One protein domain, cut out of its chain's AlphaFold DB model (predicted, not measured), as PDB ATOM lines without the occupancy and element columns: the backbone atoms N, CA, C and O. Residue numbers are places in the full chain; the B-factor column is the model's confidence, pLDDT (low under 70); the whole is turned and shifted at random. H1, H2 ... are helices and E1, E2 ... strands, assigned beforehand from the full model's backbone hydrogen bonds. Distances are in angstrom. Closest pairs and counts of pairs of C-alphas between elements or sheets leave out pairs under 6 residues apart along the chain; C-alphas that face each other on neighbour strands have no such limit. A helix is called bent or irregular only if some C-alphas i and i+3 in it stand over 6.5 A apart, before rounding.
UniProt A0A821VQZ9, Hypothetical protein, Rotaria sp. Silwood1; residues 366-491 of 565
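What this domain is: This is residues 366 to 491 of the 565 residues of the protein "Hypothetical protein" of Rotaria sp. Silwood1 (UniProt A0A821VQZ9). What does the model look like? A small three-strand sheet sits at one end of a cluster of mostly crossed helices, its strand E2 packed on the arm H2b of a bent helix in the middle. H3 and H5 also pack on H2b, and H1 packs on H3. What is it built of? The printed part has 126 residues with five named helices and three named strands in the order E1 H1 H2 H3 H4 E2 E3 H5; the sheet runs E1 E3 E2, all antiparallel, and the class is mostly helix. The whole is compact, with a radius of gyration of the C-alphas of 14.5 A and spans of 44 by 32 by 23 A.

How they stand to each other: How is the sheet paired? Inner strand E3, residues 463 to 468, forms an antiparallel hairpin with E2, residues 452 to 457; N 455 and O 465, 2.8 A apart, are within hydrogen-bond range. E3 is also antiparallel to E1, residues 367 to 369, with N 464 and O 368 at 2.9 A. Which helices are on it? H2, residues 390 to 412, was assigned as one helix by its hydrogen bonds but is bent, C-alphas 399 and 402 being 8.2 A apart; its arms H2a, residues 390 to 399, and H2b, residues 402 to 412, stand about perpendicular at 87 degrees. H2b is on the sheet over E2, with closest C-alphas Ser 410 and Leu 454 at 5.2 A. H1, residues 370 to 385, only grazes the sheet with residues 370 to 375. How do the helices meet? H3, residues 418 to 431, forms a helical hairpin with H2b, closest C-alphas Leu 411 and Lys 419 at 5.4 A, and touches H1 at a shallow tilt of 25 degrees, the same way, closest C-alphas Tyr 381 and Ile 425 at 5.8 A. H5, residues 472 to 489, touches H2b with residues 478 to 482 alone, about perpendicular at 83 degrees, closest C-alphas Ile 409 and Phe 479 at 6.2 A. H4, residues 435 to 448, touches no helix but is near H5; H1 and H2a touch only at the corner, closest C-alphas Ile 384 and Lys 393 at 6.3 A. Are the helix backbones complete? Every O i to N i+4 pair is within hydrogen-bond range in H1, H2a, H2b, H3 and H4, and 13 of 14 in H5.

Where its parts are: Where do the first and last elements lie? E1 begins at C-alpha 367, (-34.205, 32.440, -22.454), and H5 ends at C-alpha 489, (-12.895, 14.944, -9.389). How long are the longer elements? From first to last C-alpha H5 measures 25.6 A, H1 22.1 A, H3 20.1 A and H4 19.9 A.

The domain as a whole: Are there cuts or long links? The printed part has no cut, and its links are tight. Where is confidence low? The mean pLDDT of the printed part is 71.2, and 52 residues are under 70, among them 438 to 480.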
ATOM      1  N   GLU A 366     -35.492  29.990 -26.347       61.16
ATOM      2  CA  GLU A 366     -36.006  30.307 -25.022       61.16
ATOM      3  C   GLU A 366     -34.877  30.746 -24.096       61.16
ATOM      4  O   GLU A 366     -33.768  30.212 -24.101       61.16
ATOM      5  N   ILE A 367     -35.171  31.783 -23.318       60.12
ATOM      6  CA  ILE A 367     -34.205  32.440 -22.454       60.12
ATOM      7  C   ILE A 367     -34.512  32.047 -21.010       60.12
ATOM      8  O   ILE A 367     -35.611  32.311 -20.525       60.12
ATOM      9  N   CYS A 368     -33.525  31.481 -20.318       69.00
ATOM     10  CA  CYS A 368     -33.600  31.188 -18.888       69.00
ATOM     11  C   CYS A 368     -32.984  32.352 -18.095       69.00
ATOM     12  O   CYS A 368     -31.924  32.870 -18.466       69.00
ATOM     13  N   THR A 369     -33.635  32.802 -17.022       72.75
ATOM     14  CA  THR A 369     -33.036  33.799 -16.118       72.75
ATOM     15  C   THR A 369     -31.978  33.145 -15.226       72.75
ATOM     16  O   THR A 369     -32.011  31.935 -15.000       72.75
ATOM     17  N   ASN A 370     -31.034  33.926 -14.681       73.25
ATOM     18  CA  ASN A 370     -30.071  33.358 -13.726       73.25
ATOM     19  C   ASN A 370     -30.761  32.731 -12.510       73.25
ATOM     20  O   ASN A 370     -30.349  31.661 -12.087       73.25
ATOM     21  N   GLU A 371     -31.822  33.353 -11.990       79.31
ATOM     22  CA  GLU A 371     -32.577  32.836 -10.840       79.31
ATOM     23  C   GLU A 371     -33.207  31.470 -11.135       79.31
ATOM     24  O   GLU A 371     -33.093  30.549 -10.331       79.31
ATOM     25  N   GLN A 372     -33.821  31.303 -12.312       79.88
ATOM     26  CA  GLN A 372     -34.386  30.018 -12.738       79.88
ATOM     27  C   GLN A 372     -33.306  28.941 -12.853       79.88
ATOM     28  O   GLN A 372     -33.515  27.793 -12.465       79.88
ATOM     29  N   PHE A 373     -32.141  29.317 -13.371       80.75
ATOM     30  CA  PHE A 373     -31.026  28.400 -13.529       80.75
ATOM     31  C   PHE A 373     -30.383  28.029 -12.180       80.75
ATOM     32  O   PHE A 373     -30.051  26.868 -11.958       80.75
ATOM     33  N   GLU A 374     -30.272  28.973 -11.245       84.31
ATOM     34  CA  GLU A 374     -29.830  28.721  -9.867       84.31
ATOM     35  C   GLU A 374     -30.797  27.809  -9.107       84.31
ATOM     36  O   GLU A 374     -30.360  26.866  -8.445       84.31
ATOM     37  N   LEU A 375     -32.105  28.050  -9.227       87.19
ATOM     38  CA  LEU A 375     -33.139  27.188  -8.651       87.19
ATOM     39  C   LEU A 375     -33.027  25.762  -9.193       87.19
ATOM     40  O   LEU A 375     -32.919  24.826  -8.406       87.19
ATOM     41  N   PHE A 376     -32.919  25.606 -10.515       89.50
ATOM     42  CA  PHE A 376     -32.707  24.310 -11.159       89.50
ATOM     43  C   PHE A 376     -31.474  23.569 -10.623       89.50
ATOM     44  O   PHE A 376     -31.557  22.383 -10.306       89.50
ATOM     45  N   ILE A 377     -30.329  24.252 -10.499       88.50
ATOM     46  CA  ILE A 377     -29.104  23.643  -9.965       88.50
ATOM     47  C   ILE A 377     -29.322  23.167  -8.530       88.50
ATOM     48  O   ILE A 377     -28.936  22.047  -8.189       88.50
ATOM     49  N   ASN A 378     -29.957  23.991  -7.697       89.56
ATOM     50  CA  ASN A 378     -30.247  23.636  -6.313       89.56
ATOM     51  C   ASN A 378     -31.198  22.434  -6.221       89.56
ATOM     52  O   ASN A 378     -30.943  21.519  -5.438       89.56
ATOM     53  N   ASP A 379     -32.249  22.396  -7.037       90.94
ATOM     54  CA  ASP A 379     -33.219  21.298  -7.065       90.94
ATOM     55  C   ASP A 379     -32.592  19.993  -7.510       90.94
ATOM     56  O   ASP A 379     -32.766  18.951  -6.870       90.94
ATOM     57  N   LEU A 380     -31.806  20.059  -8.582       91.44
ATOM     58  CA  LEU A 380     -31.123  18.899  -9.109       91.44
ATOM     59  C   LEU A 380     -30.106  18.369  -8.096       91.44
ATOM     60  O   LEU A 380     -30.103  17.168  -7.831       91.44
ATOM     61  N   TYR A 381     -29.323  19.247  -7.455       90.62
ATOM     62  CA  TYR A 381     -28.424  18.866  -6.366       90.62
ATOM     63  C   TYR A 381     -29.178  18.208  -5.202       90.62
ATOM     64  O   TYR A 381     -28.816  17.109  -4.783       90.62
ATOM     65  N   ASN A 382     -30.254  18.825  -4.708       91.06
ATOM     66  CA  ASN A 382     -31.038  18.303  -3.585       91.06
ATOM     67  C   ASN A 382     -31.633  16.917  -3.881       91.06
ATOM     68  O   ASN A 382     -31.644  16.051  -3.001       91.06
ATOM     69  N   LEU A 383     -32.104  16.681  -5.111       90.19
ATOM     70  CA  LEU A 383     -32.650  15.387  -5.528       90.19
ATOM     71  C   LEU A 383     -31.594  14.282  -5.565       90.19
ATOM     72  O   LEU A 383     -31.873  13.168  -5.113       90.19
ATOM     73  N   ILE A 384     -30.405  14.562  -6.105       89.31
ATOM     74  CA  ILE A 384     -29.364  13.541  -6.318       89.31
ATOM     75  C   ILE A 384     -28.456  13.339  -5.103       89.31
ATOM     76  O   ILE A 384     -27.846  12.279  -4.970       89.31
ATOM     77  N   ASN A 385     -28.361  14.323  -4.207       87.69
ATOM     78  CA  ASN A 385     -27.503  14.234  -3.027       87.69
ATOM     79  C   ASN A 385     -27.983  13.152  -2.040       87.69
ATOM     80  O   ASN A 385     -27.203  12.619  -1.256       87.69
ATOM     81  N   ILE A 386     -29.261  12.759  -2.098       83.50
ATOM     82  CA  ILE A 386     -29.767  11.647  -1.292       83.50
ATOM     83  C   ILE A 386     -29.332  10.308  -1.889       83.50
ATOM     84  O   ILE A 386     -29.677   9.962  -3.019       83.50
ATOM     85  N   ILE A 387     -28.644   9.504  -1.075       74.00
ATOM     86  CA  ILE A 387     -28.114   8.189  -1.464       74.00
ATOM     87  C   ILE A 387     -29.214   7.270  -2.022       74.00
ATOM     88  O   ILE A 387     -29.023   6.654  -3.062       74.00
ATOM     89  N   SER A 388     -30.400   7.226  -1.403       75.19
ATOM     90  CA  SER A 388     -31.510   6.347  -1.812       75.19
ATOM     91  C   SER A 388     -32.183   6.698  -3.151       75.19
ATOM     92  O   SER A 388     -33.088   5.978  -3.588       75.19
ATOM     93  N   ASN A 389     -31.783   7.793  -3.804       82.94
ATOM     94  CA  ASN A 389     -32.388   8.292  -5.043       82.94
ATOM     95  C   ASN A 389     -31.700   7.774  -6.317       82.94
ATOM     96  O   ASN A 389     -31.653   8.465  -7.333       82.94
ATOM     97  N   GLU A 390     -31.192   6.540  -6.293       81.94
ATOM     98  CA  GLU A 390     -30.495   5.920  -7.431       81.94
ATOM     99  C   GLU A 390     -31.314   5.923  -8.728       81.94
ATOM    100  O   GLU A 390     -30.768   6.186  -9.792       81.94
ATOM    101  N   GLN A 391     -32.632   5.710  -8.666       85.81
ATOM    102  CA  GLN A 391     -33.453   5.686  -9.881       85.81
ATOM    103  C   GLN A 391     -33.551   7.042 -10.574       85.81
ATOM    104  O   GLN A 391     -33.564   7.091 -11.800       85.81
ATOM    105  N   ILE A 392     -33.591   8.138  -9.813       88.06
ATOM    106  CA  ILE A 392     -33.554   9.483 -10.396       88.06
ATOM    107  C   ILE A 392     -32.186   9.725 -11.040       88.06
ATOM    108  O   ILE A 392     -32.124  10.276 -12.135       88.06
ATOM    109  N   LYS A 393     -31.094   9.267 -10.410       87.12
ATOM    110  CA  LYS A 393     -29.744   9.357 -10.994       87.12
ATOM    111  C   LYS A 393     -29.656   8.592 -12.317       87.12
ATOM    112  O   LYS A 393     -29.177   9.150 -13.298       87.12
ATOM    113  N   ILE A 394     -30.179   7.364 -12.359       83.88
ATOM    114  CA  ILE A 394     -30.260   6.545 -13.580       83.88
ATOM    115  C   ILE A 394     -31.116   7.247 -14.641       83.88
ATOM    116  O   ILE A 394     -30.700   7.360 -15.786       83.88
ATOM    117  N   TYR A 395     -32.274   7.792 -14.267       87.31
ATOM    118  CA  TYR A 395     -33.138   8.520 -15.195       87.31
ATOM    119  C   TYR A 395     -32.450   9.745 -15.814       87.31
ATOM    120  O   TYR A 395     -32.500   9.928 -17.030       87.31
ATOM    121  N   LEU A 396     -31.795  10.571 -14.991       87.31
ATOM    122  CA  LEU A 396     -31.031  11.732 -15.453       87.31
ATOM    123  C   LEU A 396     -29.888  11.312 -16.383       87.31
ATOM    124  O   LEU A 396     -29.660  11.959 -17.403       87.31
ATOM    125  N   TYR A 397     -29.216  10.208 -16.056       78.31
ATOM    126  CA  TYR A 397     -28.178   9.612 -16.891       78.31
ATOM    127  C   TYR A 397     -28.715   9.183 -18.262       78.31
ATOM    128  O   TYR A 397     -28.163   9.563 -19.290       78.31
ATOM    129  N   GLU A 398     -29.800   8.414 -18.295       78.44
ATOM    130  CA  GLU A 398     -30.320   7.853 -19.544       78.44
ATOM    131  C   GLU A 398     -30.916   8.921 -20.470       78.44
ATOM    132  O   GLU A 398     -30.861   8.759 -21.689       78.44
ATOM    133  N   ASN A 399     -31.464  10.010 -19.912       82.75
ATOM    134  CA  ASN A 399     -32.293  10.951 -20.672       82.75
ATOM    135  C   ASN A 399     -31.705  12.358 -20.844       82.75
ATOM    136  O   ASN A 399     -32.089  13.028 -21.798       82.75
ATOM    137  N   TYR A 400     -30.816  12.818 -19.953       81.19
ATOM    138  CA  TYR A 400     -30.385  14.227 -19.918       81.19
ATOM    139  C   TYR A 400     -28.873  14.442 -19.809       81.19
ATOM    140  O   TYR A 400     -28.404  15.558 -19.577       81.19
ATOM    141  N   LEU A 401     -28.064  13.393 -19.917       77.38
ATOM    142  CA  LEU A 401     -26.638  13.511 -19.621       77.38
ATOM    143  C   LEU A 401     -25.847  14.312 -20.657       77.38
ATOM    144  O   LEU A 401     -24.879  14.989 -20.299       77.38
ATOM    145  N   ASN A 402     -26.270  14.287 -21.924       73.69
ATOM    146  CA  ASN A 402     -25.674  15.130 -22.960       73.69
ATOM    147  C   ASN A 402     -25.923  16.611 -22.651       73.69
ATOM    148  O   ASN A 402     -25.025  17.439 -22.785       73.69
ATOM    149  N   GLU A 403     -27.135  16.934 -22.216       78.31
ATOM    150  CA  GLU A 403     -27.595  18.261 -21.832       78.31
ATOM    151  C   GLU A 403     -26.861  18.740 -20.578       78.31
ATOM    152  O   GLU A 403     -26.341  19.853 -20.571       78.31
ATOM    153  N   LEU A 404     -26.715  17.882 -19.563       81.50
ATOM    154  CA  LEU A 404     -25.939  18.174 -18.355       81.50
ATOM    155  C   LEU A 404     -24.485  18.550 -18.694       81.50
ATOM    156  O   LEU A 404     -23.984  19.575 -18.236       81.50
ATOM    157  N   ILE A 405     -23.802  17.778 -19.542       76.12
ATOM    158  CA  ILE A 405     -22.410  18.080 -19.923       76.12
ATOM    159  C   ILE A 405     -22.318  19.349 -20.767       76.12
ATOM    160  O   ILE A 405     -21.421  20.167 -20.562       76.12
ATOM    161  N   ASN A 406     -23.255  19.541 -21.689       74.06
ATOM    162  CA  ASN A 406     -23.343  20.752 -22.496       74.06
ATOM    163  C   ASN A 406     -23.504  22.014 -21.645       74.06
ATOM    164  O   ASN A 406     -22.851  23.031 -21.896       74.06
ATOM    165  N   ILE A 407     -24.347  21.932 -20.619       77.88
ATOM    166  CA  ILE A 407     -24.524  22.991 -19.635       77.88
ATOM    167  C   ILE A 407     -23.203  23.255 -18.906       77.88
ATOM    168  O   ILE A 407     -22.771  24.405 -18.840       77.88
ATOM    169  N   TYR A 408     -22.520  22.215 -18.420       79.50
ATOM    170  CA  TYR A 408     -21.250  22.373 -17.708       79.50
ATOM    171  C   TYR A 408     -20.158  23.033 -18.561       79.50
ATOM    172  O   TYR A 408     -19.546  24.008 -18.130       79.50
ATOM    173  N   ILE A 409     -19.957  22.571 -19.796       73.69
ATOM    174  CA  ILE A 409     -18.976  23.159 -20.727       73.69
ATOM    175  C   ILE A 409     -19.303  24.623 -21.004       73.69
ATOM    176  O   ILE A 409     -18.415  25.473 -21.090       73.69
ATOM    177  N   SER A 410     -20.588  24.936 -21.141       72.31
ATOM    178  CA  SER A 410     -21.002  26.315 -21.342       72.31
ATOM    179  C   SER A 410     -20.752  27.186 -20.110       72.31
ATOM    180  O   SER A 410     -20.374  28.348 -20.253       72.31
ATOM    181  N   LEU A 411     -20.909  26.634 -18.903       75.12
ATOM    182  CA  LEU A 411     -20.560  27.320 -17.661       75.12
ATOM    183  C   LEU A 411     -19.048  27.533 -17.531       75.12
ATOM    184  O   LEU A 411     -18.654  28.606 -17.083       75.12
ATOM    185  N   GLU A 412     -18.207  26.592 -17.971       73.62
ATOM    186  CA  GLU A 412     -16.740  26.753 -17.995       73.62
ATOM    187  C   GLU A 412     -16.284  27.904 -18.908       73.62
ATOM    188  O   GLU A 412     -15.312  28.587 -18.593       73.62
ATOM    189  N   LYS A 413     -17.014  28.185 -19.998       67.38
ATOM    190  CA  LYS A 413     -16.780  29.374 -20.843       67.38
ATOM    191  C   LYS A 413     -17.192  30.686 -20.174       67.38
ATOM    192  O   LYS A 413     -16.789  31.761 -20.619       67.38
ATOM    193  N   SER A 414     -18.051  30.617 -19.163       66.50
ATOM    194  CA  SER A 414     -18.621  31.785 -18.503       66.50
ATOM    195  C   SER A 414     -17.830  32.164 -17.247       66.50
ATOM    196  O   SER A 414     -17.177  31.335 -16.620       66.50
ATOM    197  N   LEU A 415     -17.954  33.418 -16.808       65.38
ATOM    198  CA  LEU A 415     -17.459  33.861 -15.495       65.38
ATOM    199  C   LEU A 415     -18.412  33.471 -14.342       65.38
ATOM    200  O   LEU A 415     -18.349  34.058 -13.264       65.38
ATOM    201  N   SER A 416     -19.323  32.516 -14.561       70.69
ATOM    202  CA  SER A 416     -20.355  32.145 -13.592       70.69
ATOM    203  C   SER A 416     -19.775  31.413 -12.380       70.69
ATOM    204  O   SER A 416     -18.969  30.486 -12.502       70.69
ATOM    205  N   SER A 417     -20.249  31.781 -11.190       74.81
ATOM    206  CA  SER A 417     -19.962  31.084  -9.928       74.81
ATOM    207  C   SER A 417     -20.587  29.684  -9.863       74.81
ATOM    208  O   SER A 417     -20.151  28.850  -9.067       74.81
ATOM    209  N   LEU A 418     -21.566  29.393 -10.727       77.50
ATOM    210  CA  LEU A 418     -22.336  28.147 -10.723       77.50
ATOM    211  C   LEU A 418     -21.544  26.937 -11.226       77.50
ATOM    212  O   LEU A 418     -21.932  25.801 -10.960       77.50
ATOM    213  N   LYS A 419     -20.404  27.157 -11.897       81.00
ATOM    214  CA  LYS A 419     -19.580  26.081 -12.469       81.00
ATOM    215  C   LYS A 419     -19.190  25.016 -11.436       81.00
ATOM    216  O   LYS A 419     -19.282  23.828 -11.717       81.00
ATOM    217  N   ASN A 420     -18.814  25.432 -10.223       82.25
ATOM    218  CA  ASN A 420     -18.342  24.517  -9.182       82.25
ATOM    219  C   ASN A 420     -19.504  23.721  -8.575       82.25
ATOM    220  O   ASN A 420     -19.363  22.536  -8.288       82.25
ATOM    221  N   GLN A 421     -20.665  24.360  -8.404       83.25
ATOM    222  CA  GLN A 421     -21.873  23.682  -7.932       83.25
ATOM    223  C   GLN A 421     -22.333  22.630  -8.945       83.25
ATOM    224  O   GLN A 421     -22.658  21.505  -8.570       83.25
ATOM    225  N   PHE A 422     -22.286  22.969 -10.234       86.50
ATOM    226  CA  PHE A 422     -22.644  22.045 -11.301       86.50
ATOM    227  C   PHE A 422     -21.628  20.907 -11.480       86.50
ATOM    228  O   PHE A 422     -22.010  19.768 -11.737       86.50
ATOM    229  N   LEU A 423     -20.336  21.172 -11.275       84.06
ATOM    230  CA  LEU A 423     -19.317  20.121 -11.247       84.06
ATOM    231  C   LEU A 423     -19.596  19.103 -10.131       84.06
ATOM    232  O   LEU A 423     -19.547  17.900 -10.373       84.06
ATOM    233  N   ASN A 424     -19.973  19.564  -8.933       84.94
ATOM    234  CA  ASN A 424     -20.343  18.670  -7.831       84.94
ATOM    235  C   ASN A 424     -21.546  17.783  -8.178       84.94
ATOM    236  O   ASN A 424     -21.566  16.606  -7.825       84.94
ATOM    237  N   ILE A 425     -22.531  18.325  -8.896       88.06
ATOM    238  CA  ILE A 425     -23.667  17.558  -9.416       88.06
ATOM    239  C   ILE A 425     -23.193  16.423 -10.328       88.06
ATOM    240  O   ILE A 425     -23.597  15.273 -10.146       88.06
ATOM    241  N   LEU A 426     -22.316  16.732 -11.290       86.19
ATOM    242  CA  LEU A 426     -21.767  15.730 -12.203       86.19
ATOM    243  C   LEU A 426     -20.977  14.669 -11.436       86.19
ATOM    244  O   LEU A 426     -21.164  13.481 -11.688       86.19
ATOM    245  N   ASN A 427     -20.182  15.068 -10.444       81.56
ATOM    246  CA  ASN A 427     -19.437  14.134  -9.600       81.56
ATOM    247  C   ASN A 427     -20.360  13.172  -8.846       81.56
ATOM    248  O   ASN A 427     -20.092  11.972  -8.812       81.56
ATOM    249  N   ILE A 428     -21.474  13.654  -8.286       84.06
ATOM    250  CA  ILE A 428     -22.462  12.797  -7.607       84.06
ATOM    251  C   ILE A 428     -23.103  11.805  -8.587       84.06
ATOM    252  O   ILE A 428     -23.336  10.649  -8.229       84.06
ATOM    253  N   LEU A 429     -23.391  12.234  -9.818       82.31
ATOM    254  CA  LEU A 429     -23.941  11.350 -10.843       82.31
ATOM    255  C   LEU A 429     -22.919  10.278 -11.241       82.31
ATOM    256  O   LEU A 429     -23.211   9.091 -11.101       82.31
ATOM    257  N   PHE A 430     -21.713  10.668 -11.654       77.75
ATOM    258  CA  PHE A 430     -20.687   9.730 -12.120       77.75
ATOM    259  C   PHE A 430     -20.177   8.785 -11.027       77.75
ATOM    260  O   PHE A 430     -19.945   7.612 -11.303       77.75
ATOM    261  N   SER A 431     -20.057   9.246  -9.779       75.88
ATOM    262  CA  SER A 431     -19.663   8.384  -8.650       75.88
ATOM    263  C   SER A 431     -20.686   7.289  -8.335       75.88
ATOM    264  O   SER A 431     -20.329   6.263  -7.762       75.88
ATOM    265  N   SER A 432     -21.951   7.471  -8.723       73.25
ATOM    266  CA  SER A 432     -23.004   6.470  -8.519       73.25
ATOM    267  C   SER A 432     -23.069   5.389  -9.606       73.25
ATOM    268  O   SER A 432     -23.887   4.476  -9.512       73.25
ATOM    269  N   MET A 433     -22.230   5.477 -10.641       72.69
ATOM    270  CA  MET A 433     -22.268   4.592 -11.805       72.69
ATOM    271  C   MET A 433     -21.217   3.485 -11.725       72.69
ATOM    272  O   MET A 433     -20.144   3.642 -11.144       72.69
ATOM    273  N   ASN A 434     -21.504   2.358 -12.382       73.50
ATOM    274  CA  ASN A 434     -20.485   1.347 -12.642       73.50
ATOM    275  C   ASN A 434     -19.435   1.905 -13.625       73.50
ATOM    276  O   ASN A 434     -19.783   2.557 -14.610       73.50
ATOM    277  N   ILE A 435     -18.164   1.589 -13.377       70.75
ATOM    278  CA  ILE A 435     -16.993   1.944 -14.190       70.75
ATOM    279  C   ILE A 435     -17.230   1.641 -15.675       70.75
ATOM    280  O   ILE A 435     -16.975   2.501 -16.515       70.75
ATOM    281  N   ASP A 436     -17.755   0.460 -16.008       68.44
ATOM    282  CA  ASP A 436     -17.942   0.056 -17.410       68.44
ATOM    283  C   ASP A 436     -18.984   0.936 -18.128       68.44
ATOM    284  O   ASP A 436     -18.807   1.316 -19.285       68.44
ATOM    285  N   ILE A 437     -20.036   1.343 -17.407       70.50
ATOM    286  CA  ILE A 437     -21.080   2.248 -17.911       70.50
ATOM    287  C   ILE A 437     -20.512   3.661 -18.094       70.50
ATOM    288  O   ILE A 437     -20.761   4.294 -19.121       70.50
ATOM    289  N   CYS A 438     -19.694   4.139 -17.146       69.94
ATOM    290  CA  CYS A 438     -18.972   5.407 -17.285       69.94
ATOM    291  C   CYS A 438     -18.105   5.422 -18.549       69.94
ATOM    292  O   CYS A 438     -18.140   6.393 -19.304       69.94
ATOM    293  N   ILE A 439     -17.357   4.345 -18.806       67.56
ATOM    294  CA  ILE A 439     -16.476   4.219 -19.974       67.56
ATOM    295  C   ILE A 439     -17.270   4.266 -21.284       67.56
ATOM    296  O   ILE A 439     -16.944   5.061 -22.171       67.56
ATOM    297  N   GLU A 440     -18.324   3.452 -21.418       69.25
ATOM    298  CA  GLU A 440     -19.189   3.493 -22.607       69.25
ATOM    299  C   GLU A 440     -19.757   4.891 -22.848       69.25
ATOM    300  O   GLU A 440     -19.895   5.336 -23.992       69.25
ATOM    301  N   TYR A 441     -20.063   5.604 -21.770       66.69
ATOM    302  CA  TYR A 441     -20.594   6.942 -21.866       66.69
ATOM    303  C   TYR A 441     -19.549   7.965 -22.320       66.69
ATOM    304  O   TYR A 441     -19.813   8.693 -23.275       66.69
ATOM    305  N   PHE A 442     -18.345   7.984 -21.737       67.19
ATOM    306  CA  PHE A 442     -17.266   8.856 -22.221       67.19
ATOM    307  C   PHE A 442     -16.992   8.649 -23.716       67.19
ATOM    308  O   PHE A 442     -16.806   9.624 -24.448       67.19
ATOM    309  N   LYS A 443     -17.090   7.405 -24.207       65.50
ATOM    310  CA  LYS A 443     -17.060   7.109 -25.647       65.50
ATOM    311  C   LYS A 443     -18.246   7.743 -26.386       65.50
ATOM    312  O   LYS A 443     -18.033   8.447 -27.373       65.50
ATOM    313  N   LYS A 444     -19.488   7.544 -25.927       64.69
ATOM    314  CA  LYS A 444     -20.689   8.135 -26.555       64.69
ATOM    315  C   LYS A 444     -20.621   9.656 -26.644       64.69
ATOM    316  O   LYS A 444     -20.919  10.190 -27.713       64.69
ATOM    317  N   ILE A 445     -20.205  10.337 -25.574       61.31
ATOM    318  CA  ILE A 445     -20.031  11.793 -25.574       61.31
ATOM    319  C   ILE A 445     -19.081  12.171 -26.711       61.31
ATOM    320  O   ILE A 445     -19.444  12.958 -27.571       61.31
ATOM    321  N   LEU A 446     -17.903  11.553 -26.800       57.44
ATOM    322  CA  LEU A 446     -16.915  11.887 -27.828       57.44
ATOM    323  C   LEU A 446     -17.414  11.737 -29.265       57.44
ATOM    324  O   LEU A 446     -17.076  12.560 -30.124       57.44
ATOM    325  N   PHE A 447     -18.211  10.701 -29.527       56.16
ATOM    326  CA  PHE A 447     -18.668  10.380 -30.876       56.16
ATOM    327  C   PHE A 447     -19.959  11.095 -31.290       56.16
ATOM    328  O   PHE A 447     -20.130  11.318 -32.491       56.16
ATOM    329  N   ASN A 448     -20.811  11.490 -30.333       55.84
ATOM    330  CA  ASN A 448     -22.153  12.028 -30.587       55.84
ATOM    331  C   ASN A 448     -22.414  13.423 -29.977       55.84
ATOM    332  O   ASN A 448     -23.558  13.885 -30.005       55.84
ATOM    333  N   PHE A 449     -21.399  14.110 -29.437       56.53
ATOM    334  CA  PHE A 449     -21.595  15.427 -28.823       56.53
ATOM    335  C   PHE A 449     -22.091  16.479 -29.820       56.53
ATOM    336  O   PHE A 449     -21.452  16.720 -30.848       56.53
ATOM    337  N   LYS A 450     -23.178  17.169 -29.469       59.38
ATOM    338  CA  LYS A 450     -23.614  18.417 -30.108       59.38
ATOM    339  C   LYS A 450     -23.364  19.554 -29.128       59.38
ATOM    340  O   LYS A 450     -23.906  19.499 -28.030       59.38
ATOM    341  N   TYR A 451     -22.579  20.558 -29.516       55.44
ATOM    342  CA  TYR A 451     -22.269  21.694 -28.650       55.44
ATOM    343  C   TYR A 451     -23.471  22.631 -28.498       55.44
ATOM    344  O   TYR A 451     -23.942  23.230 -29.468       55.44
ATOM    345  N   LEU A 452     -23.927  22.808 -27.261       53.59
ATOM    346  CA  LEU A 452     -24.709  23.979 -26.872       53.59
ATOM    347  C   LEU A 452     -23.750  25.064 -26.365       53.59
ATOM    348  O   LEU A 452     -22.751  24.778 -25.709       53.59
ATOM    349  N   SER A 453     -24.050  26.317 -26.689       48.34
ATOM    350  CA  SER A 453     -23.461  27.513 -26.093       48.34
ATOM    351  C   SER A 453     -24.514  28.233 -25.277       48.34
ATOM    352  O   SER A 453     -25.525  28.705 -25.788       48.34
ATOM    353  N   LEU A 454     -24.247  28.349 -23.991       49.50
ATOM    354  CA  LEU A 454     -24.988  29.212 -23.090       49.50
ATOM    355  C   LEU A 454     -24.389  30.620 -23.252       49.50
ATOM    356  O   LEU A 454     -23.320  30.930 -22.727       49.50
ATOM    357  N   LYS A 455     -25.018  31.460 -24.081       54.16
ATOM    358  CA  LYS A 455     -24.565  32.830 -24.339       54.16
ATOM    359  C   LYS A 455     -25.125  33.749 -23.259       54.16
ATOM    360  O   LYS A 455     -26.331  33.985 -23.198       54.16
ATOM    361  N   TYR A 456     -24.238  34.277 -22.422       50.69
ATOM    362  CA  TYR A 456     -24.568  35.352 -21.490       50.69
ATOM    363  C   TYR A 456     -24.877  36.625 -22.290       50.69
ATOM    364  O   TYR A 456     -24.038  37.077 -23.074       50.69
ATOM    365  N   LEU A 457     -26.085  37.174 -22.140       57.03
ATOM    366  CA  LEU A 457     -26.501  38.416 -22.797       57.03
ATOM    367  C   LEU A 457     -26.413  39.579 -21.793       57.03
ATOM    368  O   LEU A 457     -27.324  39.742 -20.981       57.03
ATOM    369  N   PRO A 458     -25.338  40.389 -21.824       48.84
ATOM    370  CA  PRO A 458     -25.133  41.461 -20.848       48.84
ATOM    371  C   PRO A 458     -26.131  42.625 -20.988       48.84
ATOM    372  O   PRO A 458     -26.419  43.285 -19.994       48.84
ATOM    373  N   ASP A 459     -26.693  42.856 -22.180       49.16
ATOM    374  CA  ASP A 459     -27.417  44.103 -22.482       49.16
ATOM    375  C   ASP A 459     -28.914  44.097 -22.143       49.16
ATOM    376  O   ASP A 459     -29.567  45.137 -22.195       49.16
ATOM    377  N   ILE A 460     -29.495  42.951 -21.781       47.34
ATOM    378  CA  ILE A 460     -30.916  42.875 -21.425       47.34
ATOM    379  C   ILE A 460     -31.055  41.896 -20.266       47.34
ATOM    380  O   ILE A 460     -31.189  40.702 -20.497       47.34
ATOM    381  N   SER A 461     -31.021  42.411 -19.031       47.84
ATOM    382  CA  SER A 461     -31.396  41.708 -17.791       47.84
ATOM    383  C   SER A 461     -30.853  40.272 -17.678       47.84
ATOM    384  O   SER A 461     -31.546  39.369 -18.110       47.84
ATOM    385  N   ILE A 462     -29.667  40.053 -17.100       53.03
ATOM    386  CA  ILE A 462     -29.192  38.777 -16.503       53.03
ATOM    387  C   ILE A 462     -29.878  37.500 -17.071       53.03
ATOM    388  O   ILE A 462     -30.734  36.878 -16.431       53.03
ATOM    389  N   LYS A 463     -29.556  37.158 -18.323       55.44
ATOM    390  CA  LYS A 463     -30.244  36.125 -19.111       55.44
ATOM    391  C   LYS A 463     -29.245  35.191 -19.788       55.44
ATOM    392  O   LYS A 463     -28.281  35.641 -20.417       55.44
ATOM    393  N   TYR A 464     -29.520  33.894 -19.699       58.06
ATOM    394  CA  TYR A 464     -28.802  32.841 -20.398       58.06
ATOM    395  C   TYR A 464     -29.579  32.446 -21.655       58.06
ATOM    396  O   TYR A 464     -30.722  31.999 -21.571       58.06
ATOM    397  N   ASN A 465     -28.964  32.622 -22.826       57.44
ATOM    398  CA  ASN A 465     -29.536  32.165 -24.090       57.44
ATOM    399  C   ASN A 465     -28.866  30.853 -24.513       57.44
ATOM    400  O   ASN A 465     -27.648  30.818 -24.683       57.44
ATOM    401  N   LEU A 466     -29.644  29.785 -24.673       57.41
ATOM    402  CA  LEU A 466     -29.150  28.492 -25.143       57.41
ATOM    403  C   LEU A 466     -29.118  28.510 -26.677       57.41
ATOM    404  O   LEU A 466     -30.153  28.471 -27.331       57.41
ATOM    405  N   ILE A 467     -27.926  28.601 -27.263       56.72
ATOM    406  CA  ILE A 467     -27.723  28.668 -28.716       56.72
ATOM    407  C   ILE A 467     -26.837  27.500 -29.136       56.72
ATOM    408  O   ILE A 467     -25.834  27.225 -28.490       56.72
ATOM    409  N   ILE A 468     -27.150  26.824 -30.239       54.81
ATOM    410  CA  ILE A 468     -26.252  25.826 -30.836       54.81
ATOM    411  C   ILE A 468     -25.020  26.541 -31.404       54.81
ATOM    412  O   ILE A 468     -25.142  27.359 -32.319       54.81
ATOM    413  N   ASP A 469     -23.840  26.223 -30.873       53.47
ATOM    414  CA  ASP A 469     -22.583  26.811 -31.334       53.47
ATOM    415  C   ASP A 469     -22.016  25.962 -32.470       53.47
ATOM    416  O   ASP A 469     -21.741  24.777 -32.291       53.47
ATOM    417  N   LYS A 470     -21.858  26.562 -33.652       53.16
ATOM    418  CA  LYS A 470     -21.318  25.879 -34.842       53.16
ATOM    419  C   LYS A 470     -19.788  25.952 -34.941       53.16
ATOM    420  O   LYS A 470     -19.237  25.496 -35.937       53.16
ATOM    421  N   ASN A 471     -19.105  26.545 -33.959       52.16
ATOM    422  CA  ASN A 471     -17.649  26.688 -33.983       52.16
ATOM    423  C   ASN A 471     -16.962  25.556 -33.209       52.16
ATOM    424  O   ASN A 471     -16.960  25.539 -31.981       52.16
ATOM    425  N   ASP A 472     -16.366  24.615 -33.942       53.62
ATOM    426  CA  ASP A 472     -15.906  23.330 -33.405       53.62
ATOM    427  C   ASP A 472     -14.569  23.383 -32.635       53.62
ATOM    428  O   ASP A 472     -14.433  22.680 -31.637       53.62
ATOM    429  N   ASP A 473     -13.594  24.225 -33.000       51.41
ATOM    430  CA  ASP A 473     -12.207  24.037 -32.519       51.41
ATOM    431  C   ASP A 473     -11.951  24.473 -31.061       51.41
ATOM    432  O   ASP A 473     -11.426  23.696 -30.264       51.41
ATOM    433  N   ILE A 474     -12.365  25.684 -30.666       54.69
ATOM    434  CA  ILE A 474     -12.227  26.172 -29.271       54.69
ATOM    435  C   ILE A 474     -13.099  25.336 -28.320       54.69
ATOM    436  O   ILE A 474     -12.766  25.117 -27.154       54.69
ATOM    437  N   ASN A 475     -14.210  24.814 -28.837       59.62
ATOM    438  CA  ASN A 475     -15.149  24.005 -28.076       59.62
ATOM    439  C   ASN A 475     -14.581  22.622 -27.765       59.62
ATOM    440  O   ASN A 475     -14.868  22.087 -26.697       59.62
ATOM    441  N   ILE A 476     -13.731  22.086 -28.646       60.47
ATOM    442  CA  ILE A 476     -13.046  20.808 -28.444       60.47
ATOM    443  C   ILE A 476     -12.059  20.878 -27.282       60.47
ATOM    444  O   ILE A 476     -12.055  19.976 -26.447       60.47
ATOM    445  N   GLU A 477     -11.236  21.920 -27.194       64.88
ATOM    446  CA  GLU A 477     -10.231  22.009 -26.128       64.88
ATOM    447  C   GLU A 477     -10.880  22.175 -24.749       64.88
ATOM    448  O   GLU A 477     -10.568  21.426 -23.822       64.88
ATOM    449  N   ILE A 478     -11.860  23.079 -24.641       67.38
ATOM    450  CA  ILE A 478     -12.629  23.294 -23.407       67.38
ATOM    451  C   ILE A 478     -13.394  22.023 -23.027       67.38
ATOM    452  O   ILE A 478     -13.428  21.657 -21.852       67.38
ATOM    453  N   PHE A 479     -13.969  21.317 -24.004       68.12
ATOM    454  CA  PHE A 479     -14.605  20.019 -23.788       68.12
ATOM    455  C   PHE A 479     -13.627  19.008 -23.188       68.12
ATOM    456  O   PHE A 479     -13.933  18.412 -22.158       68.12
ATOM    457  N   CYS A 480     -12.439  18.848 -23.781       65.31
ATOM    458  CA  CYS A 480     -11.436  17.898 -23.296       65.31
ATOM    459  C   CYS A 480     -11.020  18.233 -21.857       65.31
ATOM    460  O   CYS A 480     -11.078  17.366 -20.989       65.31
ATOM    461  N   GLN A 481     -10.700  19.499 -21.576       71.25
ATOM    462  CA  GLN A 481     -10.340  19.955 -20.230       71.25
ATOM    463  C   GLN A 481     -11.473  19.739 -19.215       71.25
ATOM    464  O   GLN A 481     -11.221  19.330 -18.085       71.25
ATOM    465  N   SER A 482     -12.723  19.982 -19.612       71.56
ATOM    466  CA  SER A 482     -13.906  19.813 -18.756       71.56
ATOM    467  C   SER A 482     -14.151  18.346 -18.406       71.56
ATOM    468  O   SER A 482     -14.352  18.013 -17.241       71.56
ATOM    469  N   ILE A 483     -14.089  17.457 -19.401       70.38
ATOM    470  CA  ILE A 483     -14.222  16.007 -19.206       70.38
ATOM    471  C   ILE A 483     -13.136  15.488 -18.266       70.38
ATOM    472  O   ILE A 483     -13.412  14.688 -17.379       70.38
ATOM    473  N   ILE A 484     -11.917  15.985 -18.421       70.25
ATOM    474  CA  ILE A 484     -10.768  15.570 -17.623       70.25
ATOM    475  C   ILE A 484     -10.872  16.062 -16.180       70.25
ATOM    476  O   ILE A 484     -10.641  15.285 -15.257       70.25
ATOM    477  N   LYS A 485     -11.335  17.299 -15.965       73.25
ATOM    478  CA  LYS A 485     -11.676  17.790 -14.622       73.25
ATOM    479  C   LYS A 485     -12.712  16.897 -13.941       73.25
ATOM    480  O   LYS A 485     -12.489  16.526 -12.797       73.25
ATOM    481  N   ILE A 486     -13.789  16.527 -14.643       73.31
ATOM    482  CA  ILE A 486     -14.825  15.620 -14.116       73.31
ATOM    483  C   ILE A 486     -14.218  14.260 -13.754       73.31
ATOM    484  O   ILE A 486     -14.478  13.740 -12.674       73.31
ATOM    485  N   LEU A 487     -13.397  13.691 -14.643       70.06
ATOM    486  CA  LEU A 487     -12.736  12.405 -14.420       70.06
ATOM    487  C   LEU A 487     -11.866  12.409 -13.163       70.06
ATOM    488  O   LEU A 487     -11.905  11.452 -12.394       70.06
ATOM    489  N   PHE A 488     -11.111  13.486 -12.941       71.06
ATOM    490  CA  PHE A 488     -10.213  13.607 -11.793       71.06
ATOM    491  C   PHE A 488     -10.916  14.011 -10.501       71.06
ATOM    492  O   PHE A 488     -10.364  13.808  -9.423       71.06
ATOM    493  N   SER A 489     -12.125  14.570 -10.575       70.56
ATOM    494  CA  SER A 489     -12.895  14.944  -9.389       70.56
ATOM    495  C   SER A 489     -13.769  13.823  -8.821       70.56
ATOM    496  O   SER A 489     -14.392  14.015  -7.777       70.56
ATOM    497  N   ILE A 490     -13.824  12.655  -9.463       69.06
ATOM    498  CA  ILE A 490     -14.488  11.463  -8.922       69.06
ATOM    499  C   ILE A 490     -13.527  10.790  -7.923       69.06
ATOM    500  O   ILE A 490     -12.531  10.191  -8.324       69.06
ATOM    501  N   GLU A 491     -13.804  10.900  -6.617       52.31
ATOM    502  CA  GLU A 491     -12.955  10.338  -5.549       52.31
ATOM    503  C   GLU A 491     -12.699   8.820  -5.717       52.31
ATOM    504  O   GLU A 491     -13.616   8.045  -5.995       52.31
TER     505      GLU A 491